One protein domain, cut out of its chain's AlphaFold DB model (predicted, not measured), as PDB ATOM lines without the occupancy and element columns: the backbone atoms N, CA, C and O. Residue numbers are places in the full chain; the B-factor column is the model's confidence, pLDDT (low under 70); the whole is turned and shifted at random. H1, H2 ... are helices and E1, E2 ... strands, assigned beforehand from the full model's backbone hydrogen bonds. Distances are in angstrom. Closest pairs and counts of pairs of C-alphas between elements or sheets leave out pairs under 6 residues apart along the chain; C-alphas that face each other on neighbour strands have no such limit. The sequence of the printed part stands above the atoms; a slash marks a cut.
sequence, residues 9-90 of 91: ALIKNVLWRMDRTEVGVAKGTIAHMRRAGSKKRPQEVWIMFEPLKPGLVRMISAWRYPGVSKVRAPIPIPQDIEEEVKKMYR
ATOM      1  N   ALA A   9      31.101 202.730  24.530       92.31
ATOM      2  CA  ALA A   9      31.380 204.164  24.514       92.31
ATOM      3  C   ALA A   9      32.265 204.586  25.696       92.31
ATOM      4  O   ALA A   9      33.214 205.345  25.509       92.31
ATOM      5  N   LEU A  10      32.003 204.048  26.892       91.12
ATOM      6  CA  LEU A  10      32.836 204.294  28.063       91.12
ATOM      7  C   LEU A  10      34.248 203.731  27.866       91.12
ATOM      8  O   LEU A  10      35.208 204.437  28.138       91.12
ATOM      9  N   ILE A  11      34.385 202.518  27.321       93.25
ATOM     10  CA  ILE A  11      35.699 201.927  27.007       93.25
ATOM     11  C   ILE A  11      36.484 202.827  26.052       93.25
ATOM     12  O   ILE A  11      37.631 203.162  26.334       93.25
ATOM     13  N   LYS A  12      35.858 203.268  24.952       93.69
ATOM     14  CA  LYS A  12      36.480 204.214  24.013       93.69
ATOM     15  C   LYS A  12      36.891 205.501  24.727       93.69
ATOM     16  O   LYS A  12      37.993 205.988  24.526       93.69
ATOM     17  N   ASN A  13      36.032 206.050  25.582       94.62
ATOM     18  CA  ASN A  13      36.338 207.273  26.311       94.62
ATOM     19  C   ASN A  13      37.547 207.116  27.248       94.62
ATOM     20  O   ASN A  13      38.401 207.994  27.245       94.62
ATOM     21  N   VAL A  14      37.657 206.005  27.985       95.19
ATOM     22  CA  VAL A  14      38.830 205.718  28.832       95.19
ATOM     23  C   VAL A  14      40.087 205.495  27.986       95.19
ATOM     24  O   VAL A  14      41.162 205.940  28.368       95.19
ATOM     25  N   LEU A  15      39.958 204.861  26.816       94.75
ATOM     26  CA  LEU A  15      41.074 204.664  25.887       94.75
ATOM     27  C   LEU A  15      41.646 205.995  25.390       94.75
ATOM     28  O   LEU A  15      42.857 206.178  25.425       94.75
ATOM     29  N   TRP A  16      40.781 206.916  24.959       92.94
ATOM     30  CA  TRP A  16      41.191 208.188  24.351       92.94
ATOM     31  C   TRP A  16      41.449 209.314  25.354       92.94
ATOM     32  O   TRP A  16      42.166 210.261  25.045       92.94
ATOM     33  N   ARG A  17      40.804 209.272  26.521       94.44
ATOM     34  CA  ARG A  17      40.834 210.333  27.534       94.44
ATOM     35  C   ARG A  17      40.984 209.712  28.921       94.44
ATOM     36  O   ARG A  17      40.005 209.597  29.668       94.44
ATOM     37  N   MET A  18      42.205 209.307  29.237       94.12
ATOM     38  CA  MET A  18      42.584 208.744  30.529       94.12
ATOM     39  C   MET A  18      43.057 209.826  31.506       94.12
ATOM     40  O   MET A  18      43.623 210.835  31.098       94.12
ATOM     41  N   ASP A  19      42.841 209.585  32.799       93.94
ATOM     42  CA  ASP A  19      43.426 210.390  33.880       93.94
ATOM     43  C   ASP A  19      44.776 209.823  34.334       93.94
ATOM     44  O   ASP A  19      45.593 210.539  34.913       93.94
ATOM     45  N   ARG A  20      44.998 208.521  34.116       93.44
ATOM     46  CA  ARG A  20      46.239 207.832  34.474       93.44
ATOM     47  C   ARG A  20      46.543 206.708  33.491       93.44
ATOM     48  O   ARG A  20      45.637 205.988  33.064       93.44
ATOM     49  N   THR A  21      47.826 206.545  33.194       93.44
ATOM     50  CA  THR A  21      48.378 205.458  32.381       93.44
ATOM     51  C   THR A  21      49.382 204.684  33.223       93.44
ATOM     52  O   THR A  21      50.231 205.283  33.878       93.44
ATOM     53  N   GLU A  22      49.281 203.358  33.213       91.62
ATOM     54  CA  GLU A  22      50.164 202.443  33.935       91.62
ATOM     55  C   GLU A  22      50.611 201.283  33.042       91.62
ATOM     56  O   GLU A  22      49.969 200.958  32.037       91.62
ATOM     57  N   VAL A  23      51.698 200.619  33.439       91.38
ATOM     58  CA  VAL A  23      52.091 199.334  32.851       91.38
ATOM     59  C   VAL A  23      51.061 198.282  33.264       91.38
ATOM     60  O   VAL A  23      50.735 198.134  34.449       91.38
ATOM     61  N   GLY A  24      50.521 197.564  32.281       87.56
ATOM     62  CA  GLY A  24      49.555 196.505  32.529       87.56
ATOM     63  C   GLY A  24      50.167 195.340  33.309       87.56
ATOM     64  O   GLY A  24      51.381 195.198  33.432       87.56
ATOM     65  N   VAL A  25      49.312 194.510  33.905       87.06
ATOM     66  CA  VAL A  25      49.768 193.347  34.690       87.06
ATOM     67  C   VAL A  25      50.422 192.304  33.781       87.06
ATOM     68  O   VAL A  25      51.408 191.683  34.161       87.06
ATOM     69  N   ALA A  26      49.880 192.128  32.576       86.69
ATOM     70  CA  ALA A  26      50.448 191.241  31.575       86.69
ATOM     71  C   ALA A  26      51.565 191.946  30.789       86.69
ATOM     72  O   ALA A  26      51.480 193.140  30.482       86.69
ATOM     73  N   LYS A  27      52.605 191.195  30.424       87.25
ATOM     74  CA  LYS A  27      53.733 191.703  29.634       87.25
ATOM     75  C   LYS A  27      53.238 192.324  28.321       87.25
ATOM     76  O   LYS A  27      52.399 191.740  27.645       87.25
ATOM     77  N   GLY A  28      53.755 193.504  27.973       90.38
ATOM     78  CA  GLY A  28      53.400 194.205  26.732       90.38
ATOM     79  C   GLY A  28      52.017 194.870  26.733       90.38
ATOM     80  O   GLY A  28      51.600 195.401  25.708       90.38
ATOM     81  N   THR A  29      51.306 194.873  27.865       94.62
ATOM     82  CA  THR A  29      50.003 195.539  27.981       94.62
ATOM     83  C   THR A  29      50.111 196.892  28.675       94.62
ATOM     84  O   THR A  29      51.002 197.135  29.491       94.62
ATOM     85  N   ILE A  30      49.174 197.779  28.353       94.44
ATOM     86  CA  ILE A  30      49.017 199.111  28.934       94.44
ATOM     87  C   ILE A  30      47.681 199.143  29.674       94.44
ATOM     88  O   ILE A  30      46.677 198.617  29.184       94.44
ATOM     89  N   ALA A  31      47.661 199.766  30.850       95.50
ATOM     90  CA  ALA A  31      46.452 200.002  31.621       95.50
ATOM     91  C   ALA A  31      46.110 201.498  31.632       95.50
ATOM     92  O   ALA A  31      46.922 202.326  32.038       95.50
ATOM     93  N   HIS A  32      44.900 201.849  31.199       96.00
ATOM     94  CA  HIS A  32      44.364 203.204  31.324       96.00
ATOM     95  C   HIS A  32      43.288 203.236  32.402       96.00
ATOM     96  O   HIS A  32      42.419 202.362  32.466       96.00
ATOM     97  N   MET A  33      43.330 204.286  33.213       94.94
ATOM     98  CA  MET A  33      42.355 204.565  34.253       94.94
ATOM     99  C   MET A  33      41.722 205.927  34.022       94.94
ATOM    100  O   MET A  33      42.393 206.902  33.669       94.94
ATOM    101  N   ARG A  34      40.417 205.998  34.266       94.56
ATOM    102  CA  ARG A  34      39.683 207.256  34.352       94.56
ATOM    103  C   ARG A  34      38.827 207.286  35.610       94.56
ATOM    104  O   ARG A  34      38.150 206.304  35.934       94.56
ATOM    105  N   ARG A  35      38.793 208.435  36.276       93.62
ATOM    106  CA  ARG A  35      37.884 208.710  37.383       93.62
ATOM    107  C   ARG A  35      36.444 208.741  36.877       93.62
ATOM    108  O   ARG A  35      36.122 209.274  35.815       93.62
ATOM    109  N   ALA A  36      35.568 208.159  37.670       89.44
ATOM    110  CA  ALA A  36      34.139 208.071  37.453       89.44
ATOM    111  C   ALA A  36      33.395 208.246  38.788       89.44
ATOM    112  O   ALA A  36      33.990 208.328  39.862       89.44
ATOM    113  N   GLY A  37      32.067 208.291  38.721       87.00
ATOM    114  CA  GLY A  37      31.233 208.480  39.905       87.00
ATOM    115  C   GLY A  37      31.199 209.934  40.381       87.00
ATOM    116  O   GLY A  37      31.524 210.858  39.640       87.00
ATOM    117  N   SER A  38      30.740 210.137  41.615       88.25
ATOM    118  CA  SER A  38      30.579 211.464  42.220       88.25
ATOM    119  C   SER A  38      31.578 211.672  43.355       88.25
ATOM    120  O   SER A  38      32.144 210.711  43.869       88.25
ATOM    121  N   LYS A  39      31.742 212.914  43.830       85.81
ATOM    122  CA  LYS A  39      32.617 213.220  44.978       85.81
ATOM    123  C   LYS A  39      32.291 212.379  46.225       85.81
ATOM    124  O   LYS A  39      33.194 212.021  46.967       85.81
ATOM    125  N   LYS A  40      31.011 212.039  46.436       90.25
ATOM    126  CA  LYS A  40      30.548 211.205  47.562       90.25
ATOM    127  C   LYS A  40      30.756 209.703  47.335       90.25
ATOM    128  O   LYS A  40      30.775 208.943  48.294       90.25
ATOM    129  N   ARG A  41      30.844 209.260  46.078       88.31
ATOM    130  CA  ARG A  41      31.009 207.851  45.688       88.31
ATOM    131  C   ARG A  41      31.996 207.783  44.519       88.31
ATOM    132  O   ARG A  41      31.558 207.581  43.380       88.31
ATOM    133  N   PRO A  42      33.293 208.028  44.778       92.69
ATOM    134  CA  PRO A  42      34.300 207.978  43.734       92.69
ATOM    135  C   PRO A  42      34.422 206.549  43.214       92.69
ATOM    136  O   PRO A  42      34.303 205.577  43.961       92.69
ATOM    137  N   GLN A  43      34.629 206.426  41.914       93.31
ATOM    138  CA  GLN A  43      34.880 205.162  41.243       93.31
ATOM    139  C   GLN A  43      35.982 205.372  40.216       93.31
ATOM    140  O   GLN A  43      36.200 206.482  39.738       93.31
ATOM    141  N   GLU A  44      36.620 204.294  39.806       94.31
ATOM    142  CA  GLU A  44      37.524 204.313  38.666       94.31
ATOM    143  C   GLU A  44      37.068 203.287  37.644       94.31
ATOM    144  O   GLU A  44      36.558 202.214  37.985       94.31
ATOM    145  N   VAL A  45      37.233 203.631  36.376       94.12
ATOM    146  CA  VAL A  45      37.048 202.708  35.264       94.12
ATOM    147  C   VAL A  45      38.417 202.424  34.696       94.12
ATOM    148  O   VAL A  45      39.148 203.340  34.320       94.12
ATOM    149  N   TRP A  46      38.727 201.142  34.636       94.38
ATOM    150  CA  TRP A  46      40.000 200.628  34.190       94.38
ATOM    151  C   TRP A  46      39.819 199.830  32.920       94.38
ATOM    152  O   TRP A  46      38.853 199.076  32.777       94.38
ATOM    153  N   ILE A  47      40.771 199.993  32.014       95.38
ATOM    154  CA  ILE A  47      40.924 199.154  30.835       95.38
ATOM    155  C   ILE A  47      42.373 198.700  30.750       95.38
ATOM    156  O   ILE A  47      43.285 199.459  31.074       95.38
ATOM    157  N   MET A  48      42.579 197.481  30.276       95.69
ATOM    158  CA  MET A  48      43.888 196.951  29.936       95.69
ATOM    159  C   MET A  48      43.857 196.484  28.490       95.69
ATOM    160  O   MET A  48      42.961 195.732  28.094       95.69
ATOM    161  N   PHE A  49      44.820 196.933  27.698       95.88
ATOM    162  CA  PHE A  49      44.889 196.639  26.274       95.88
ATOM    163  C   PHE A  49      46.329 196.425  25.816       95.88
ATOM    164  O   PHE A  49      47.283 196.884  26.440       95.88
ATOM    165  N   GLU A  50      46.473 195.721  24.703       96.62
ATOM    166  CA  GLU A  50      47.737 195.507  24.010       96.62
ATOM    167  C   GLU A  50      47.757 196.375  22.740       96.62
ATOM    168  O   GLU A  50      46.845 196.260  21.908       96.62
ATOM    169  N   PRO A  51      48.742 197.271  22.568       95.12
ATOM    170  CA  PRO A  51      48.933 197.978  21.308       95.12
ATOM    171  C   PRO A  51      49.518 197.014  20.266       95.12
ATOM    172  O   PRO A  51      50.629 196.524  20.428       95.12
ATOM    173  N   LEU A  52      48.776 196.740  19.190       94.62
ATOM    174  CA  LEU A  52      49.238 195.838  18.126       94.62
ATOM    175  C   LEU A  52      49.938 196.602  16.998       94.62
ATOM    176  O   LEU A  52      50.994 196.200  16.523       94.62
ATOM    177  N   LYS A  53      49.306 197.682  16.529       93.88
ATOM    178  CA  LYS A  53      49.769 198.537  15.424       93.88
ATOM    179  C   LYS A  53      49.341 199.980  15.704       93.88
ATOM    180  O   LYS A  53      48.400 200.172  16.481       93.88
ATOM    181  N   PRO A  54      49.925 200.996  15.046       91.50
ATOM    182  CA  PRO A  54      49.400 202.357  15.114       91.50
ATOM    183  C   PRO A  54      47.896 202.384  14.788       91.50
ATOM    184  O   PRO A  54      47.471 201.904  13.739       91.50
ATOM    185  N   GLY A  55      47.080 202.876  15.723       89.75
ATOM    186  CA  GLY A  55      45.619 202.941  15.585       89.75
ATOM    187  C   GLY A  55      44.848 201.639  15.854       89.75
ATOM    188  O   GLY A  55      43.619 201.676  15.869       89.75
ATOM    189  N   LEU A  56      45.520 200.509  16.118       93.50
ATOM    190  CA  LEU A  56      44.876 199.228  16.430       93.50
ATOM    191  C   LEU A  56      45.321 198.685  17.792       93.50
ATOM    192  O   LEU A  56      46.483 198.328  17.997       93.50
ATOM    193  N   VAL A  57      44.354 198.543  18.697       94.94
ATOM    194  CA  VAL A  57      44.552 197.987  20.039       94.94
ATOM    195  C   VAL A  57      43.680 196.755  20.254       94.94
ATOM    196  O   VAL A  57      42.541 196.696  19.784       94.94
ATOM    197  N   ARG A  58      44.194 195.776  20.998       94.81
ATOM    198  CA  ARG A  58      43.440 194.611  21.464       94.81
ATOM    199  C   ARG A  58      43.039 194.823  22.914       94.81
ATOM    200  O   ARG A  58      43.891 194.878  23.794       94.81
ATOM    201  N   MET A  59      41.740 194.949  23.168       94.19
ATOM    202  CA  MET A  59      41.222 195.051  24.532       94.19
ATOM    203  C   MET A  59      41.366 193.701  25.235       94.19
ATOM    204  O   MET A  59      40.831 192.707  24.748       94.19
ATOM    205  N   ILE A  60      42.061 193.675  26.369       93.81
ATOM    206  CA  ILE A  60      42.231 192.464  27.179       93.81
ATOM    207  C   ILE A  60      41.139 192.400  28.244       93.81
ATOM    208  O   ILE A  60      40.456 191.390  28.381       93.81
ATOM    209  N   SER A  61      40.944 193.482  28.999       92.12
ATOM    210  CA  SER A  61      39.952 193.513  30.079       92.12
ATOM    211  C   SER A  61      39.512 194.932  30.432       92.12
ATOM    212  O   SER A  61      40.215 195.905  30.167       92.12
ATOM    213  N   ALA A  62      38.319 195.044  31.019       93.12
ATOM    214  CA  ALA A  62      37.768 196.296  31.521       93.12
ATOM    215  C   ALA A  62      36.983 196.044  32.813       93.12
ATOM    216  O   ALA A  62      36.167 195.121  32.872       93.12
ATOM    217  N   TRP A  63      37.208 196.861  33.840       91.44
ATOM    218  CA  TRP A  63      36.575 196.698  35.151       91.44
ATOM    219  C   TRP A  63      36.330 198.041  35.840       91.44
ATOM    220  O   TRP A  63      36.842 199.087  35.436       91.44
ATOM    221  N   ARG A  64      35.496 198.017  36.884       91.44
ATOM    222  CA  ARG A  64      35.251 199.167  37.760       91.44
ATOM    223  C   ARG A  64      35.866 198.908  39.121       91.44
ATOM    224  O   ARG A  64      35.642 197.849  39.697       91.44
ATOM    225  N   TYR A  65      36.568 199.899  39.644       91.50
ATOM    226  CA  TYR A  65      37.080 199.885  41.003       91.50
ATOM    227  C   TYR A  65      36.229 200.814  41.887       91.50
ATOM    228  O   TYR A  65      35.997 201.968  41.506       91.50
ATOM    229  N   PRO A  66      35.701 200.338  43.030       89.69
ATOM    230  CA  PRO A  66      34.971 201.181  43.968       89.69
ATOM    231  C   PRO A  66      35.963 202.014  44.792       89.69
ATOM    232  O   PRO A  66      36.624 201.499  45.689       89.69
ATOM    233  N   GLY A  67      36.060 203.308  44.497       90.19
ATOM    234  CA  GLY A  67      36.985 204.231  45.153       90.19
ATOM    235  C   GLY A  67      38.123 204.694  44.247       90.19
ATOM    236  O   GLY A  67      37.995 204.683  43.025       90.19
ATOM    237  N   VAL A  68      39.218 205.125  44.877       88.62
ATOM    238  CA  VAL A  68      40.455 205.568  44.221       88.62
ATOM    239  C   VAL A  68      41.538 204.534  44.498       88.62
ATOM    240  O   VAL A  68      41.768 204.165  45.651       88.62
ATOM    241  N   SER A  69      42.176 204.033  43.451       85.56
ATOM    242  CA  SER A  69      43.249 203.050  43.583       85.56
ATOM    243  C   SER A  69      44.557 203.716  44.007       85.56
ATOM    244  O   SER A  69      44.878 204.841  43.603       85.56
ATOM    245  N   LYS A  70      45.349 202.992  44.804       84.12
ATOM    246  CA  LYS A  70      46.719 203.400  45.123       84.12
ATOM    247  C   LYS A  70      47.544 203.411  43.835       84.12
ATOM    248  O   LYS A  70      47.393 202.518  43.004       84.12
ATOM    249  N   VAL A  71      48.408 204.412  43.678       80.44
ATOM    250  CA  VAL A  71      49.387 204.418  42.586       80.44
ATOM    251  C   VAL A  71      50.286 203.204  42.771       80.44
ATOM    252  O   VAL A  71      50.758 202.943  43.879       80.44
ATOM    253  N   ARG A  72      50.463 202.431  41.701       70.75
ATOM    254  CA  ARG A  72      51.233 201.195  41.747       70.75
ATOM    255  C   ARG A  72      52.693 201.526  42.072       70.75
ATOM    256  O   ARG A  72      53.393 202.115  41.257       70.75
ATOM    257  N   ALA A  73      53.127 201.174  43.280       62.34
ATOM    258  CA  ALA A  73      54.541 201.108  43.626       62.34
ATOM    259  C   ALA A  73      55.123 199.802  43.053       62.34
ATOM    260  O   ALA A  73      54.372 198.825  42.920       62.34
ATOM    261  N   PRO A  74      56.422 199.749  42.702       62.97
ATOM    262  CA  PRO A  74      57.071 198.472  42.433       62.97
ATOM    263  C   PRO A  74      56.825 197.544  43.626       62.97
ATOM    264  O   PRO A  74      56.962 197.953  44.779       62.97
ATOM    265  N   ILE A  75      56.391 196.313  43.349       64.56
ATOM    266  CA  ILE A  75      56.266 195.301  44.397       64.56
ATOM    267  C   ILE A  75      57.696 195.045  44.882       64.56
ATOM    268  O   ILE A  75      58.538 194.732  44.035       64.56
ATOM    269  N   PRO A  76      58.006 195.213  46.181       68.50
ATOM    270  CA  PRO A  76      59.320 194.851  46.685       68.50
ATOM    271  C   PRO A  76      59.511 193.360  46.414       68.50
ATOM    272  O   PRO A  76      58.707 192.545  46.863       68.50
ATOM    273  N   ILE A  77      60.520 193.021  45.614       74.88
ATOM    274  CA  ILE A  77      60.882 191.629  45.364       74.88
ATOM    275  C   ILE A  77      61.643 191.163  46.612       74.88
ATOM    276  O   ILE A  77      62.630 191.809  46.975       74.88
ATOM    277  N   PRO A  78      61.183 190.110  47.308       85.88
ATOM    278  CA  PRO A  78      61.954 189.486  48.376       85.88
ATOM    279  C   PRO A  78      63.345 189.062  47.877       85.88
ATOM    280  O   PRO A  78      63.483 188.568  46.755       85.88
ATOM    281  N   GLN A  79      64.382 189.299  48.685       81.12
ATOM    282  CA  GLN A  79      65.786 189.108  48.284       81.12
ATOM    283  C   GLN A  79      66.090 187.656  47.887       81.12
ATOM    284  O   GLN A  79      66.820 187.420  46.931       81.12
ATOM    285  N   ASP A  80      65.464 186.695  48.561       83.25
ATOM    286  CA  ASP A  80      65.535 185.260  48.286       83.25
ATOM    287  C   ASP A  80      65.068 184.907  46.865       83.25
ATOM    288  O   ASP A  80      65.741 184.162  46.152       83.25
ATOM    289  N   ILE A  81      63.966 185.508  46.406       82.56
ATOM    290  CA  ILE A  81      63.456 185.313  45.040       82.56
ATOM    291  C   ILE A  81      64.402 185.957  44.019       82.56
ATOM    292  O   ILE A  81      64.642 185.404  42.943       82.56
ATOM    293  N   GLU A  82      64.951 187.131  44.335       78.81
ATOM    294  CA  GLU A  82      65.889 187.824  43.449       78.81
ATOM    295  C   GLU A  82      67.189 187.024  43.256       78.81
ATOM    296  O   GLU A  82      67.693 186.908  42.134       78.81
ATOM    297  N   GLU A  83      67.712 186.436  44.332       83.69
ATOM    298  CA  GLU A  83      68.886 185.561  44.314       83.69
ATOM    299  C   GLU A  83      68.640 184.280  43.510       83.69
ATOM    300  O   GLU A  83      69.487 183.888  42.700       83.69
ATOM    301  N   GLU A  84      67.473 183.650  43.672       82.50
ATOM    302  CA  GLU A  84      67.109 182.440  42.934       82.50
ATOM    303  C   GLU A  84      67.023 182.702  41.422       82.50
ATOM    304  O   GLU A  84      67.586 181.950  40.620       82.50
ATOM    305  N   VAL A  85      66.410 183.821  41.021       84.88
ATOM    306  CA  VAL A  85      66.340 184.242  39.613       84.88
ATOM    307  C   VAL A  85      67.737 184.540  39.057       84.88
ATOM    308  O   VAL A  85      68.071 184.052  37.976       84.88
ATOM    309  N   LYS A  86      68.595 185.271  39.785       82.88
ATOM    310  CA  LYS A  86      69.987 185.536  39.359       82.88
ATOM    311  C   LYS A  86      70.786 184.245  39.175       82.88
ATOM    312  O   LYS A  86      71.498 184.097  38.183       82.88
ATOM    313  N   LYS A  87      70.626 183.281  40.085       86.56
ATOM    314  CA  LYS A  87      71.285 181.970  40.012       86.56
ATOM    315  C   LYS A  87      70.809 181.144  38.814       86.56
ATOM    316  O   LYS A  87      71.618 180.441  38.210       86.56
ATOM    317  N   MET A  88      69.525 181.241  38.461       76.62
ATOM    318  CA  MET A  88      68.928 180.529  37.326       76.62
ATOM    319  C   MET A  88      69.399 181.083  35.970       76.62
ATOM    320  O   MET A  88      69.595 180.308  35.037       76.62
ATOM    321  N   TYR A  89      69.626 182.397  35.869       76.56
ATOM    322  CA  TYR A  89      70.017 183.060  34.617       76.56
ATOM    323  C   TYR A  89      71.527 183.225  34.396       76.56
ATOM    324  O   TYR A  89      71.878 183.746  33.344       76.56
ATOM    325  N   ARG A  90      72.393 182.781  35.330       59.25
ATOM    326  CA  ARG A  90      73.876 182.799  35.244       59.25
ATOM    327  C   ARG A  90      74.424 183.875  34.288       59.25
ATOM    328  O   ARG A  90      74.832 183.567  33.167       59.25
TER     329      ARG A  90
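What this domain is: This is residues 9 to 90 of the 91 residues of an uncharacterized protein of Candidatus Parcubacteria bacterium (UniProt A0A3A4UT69). A twisted sheet of four strands has one short helix, H1, over one face, and a long arm of chain leaves the body to end in a second helix, H2, which stands free. The long hairpin of E3 and E4 reaches well past E1 and E2 at its E3-to-E4 turn, while residues 73 to 90 stick out with nothing packed on them. The printed part has 82 residues, with two named helices and four named strands in the order H1, E1, E2, E3, E4, H2; the sheet runs E1, E2, E3, E4, all antiparallel, and the class is mixed, helices and strands. The whole is loose, with a radius of gyration of the C-alphas of 16.4 A, and flat, spanning 49 by 36 by 16 A.

Where its parts are: H1 is residues 9 to 16, beginning at C-alpha 9 at (31.380, 204.164, 24.514). E1 is residues 20 to 23. E2 is residues 30 to 38, 25.9 A from first to last C-alpha. E3, residues 41 to 53, is the longest strand at 36.8 A and ends at C-alpha 53 at (49.769, 198.537, 15.424). E4, residues 56 to 66, measures 29.3 A and bends by 58 degrees at residue 60. H2, residues 79 to 89, is 15.5 A long and ends at C-alpha 89 at (70.017, 183.060, 34.617).

How they stand to each other: The strands form a meander, each the antiparallel neighbour of the one before, with E1 and E4 as edge strands. In the hairpin of E1 and E2, N 22 and O 31 are within hydrogen-bond range at 2.8 A. In the hairpin of E2 and E3, N 36 and O 43 are 2.7 A apart and N 45 and O 34 are 2.9 A apart. In the hairpin of E3 and E4, N 48 and O 61 are 2.8 A apart, and near the turn N 56 and O 53 are 2.9 A apart. H1 is on the sheet at a height of 8.5 A, over E2 and, only just, over E3, on which 3 of its C-alphas fall. It runs slantwise to the strands, only just, at 59 degrees to E2 on the local plane. The closest C-alphas of H1 and E2 are those of Val 14 and Arg 34, 5.8 A apart. H2 is not on the sheet, and it is apart from H1, E1, E2 and E3. In H1 and H2, every O i to N i+4 pair is within hydrogen-bond range.

The domain as a whole: The C-alphas farthest apart, those of Lys 40 and Arg 90, are 53.3 A from each other. Without residues 73 to 90, the body spans 39 by 25 by 16 A. The link from E4 to H2, residues 67 to 78, is long. The printed part has no cut. Its mean pLDDT is 88.4, with residues 73 to 76 and residue 90 under 70.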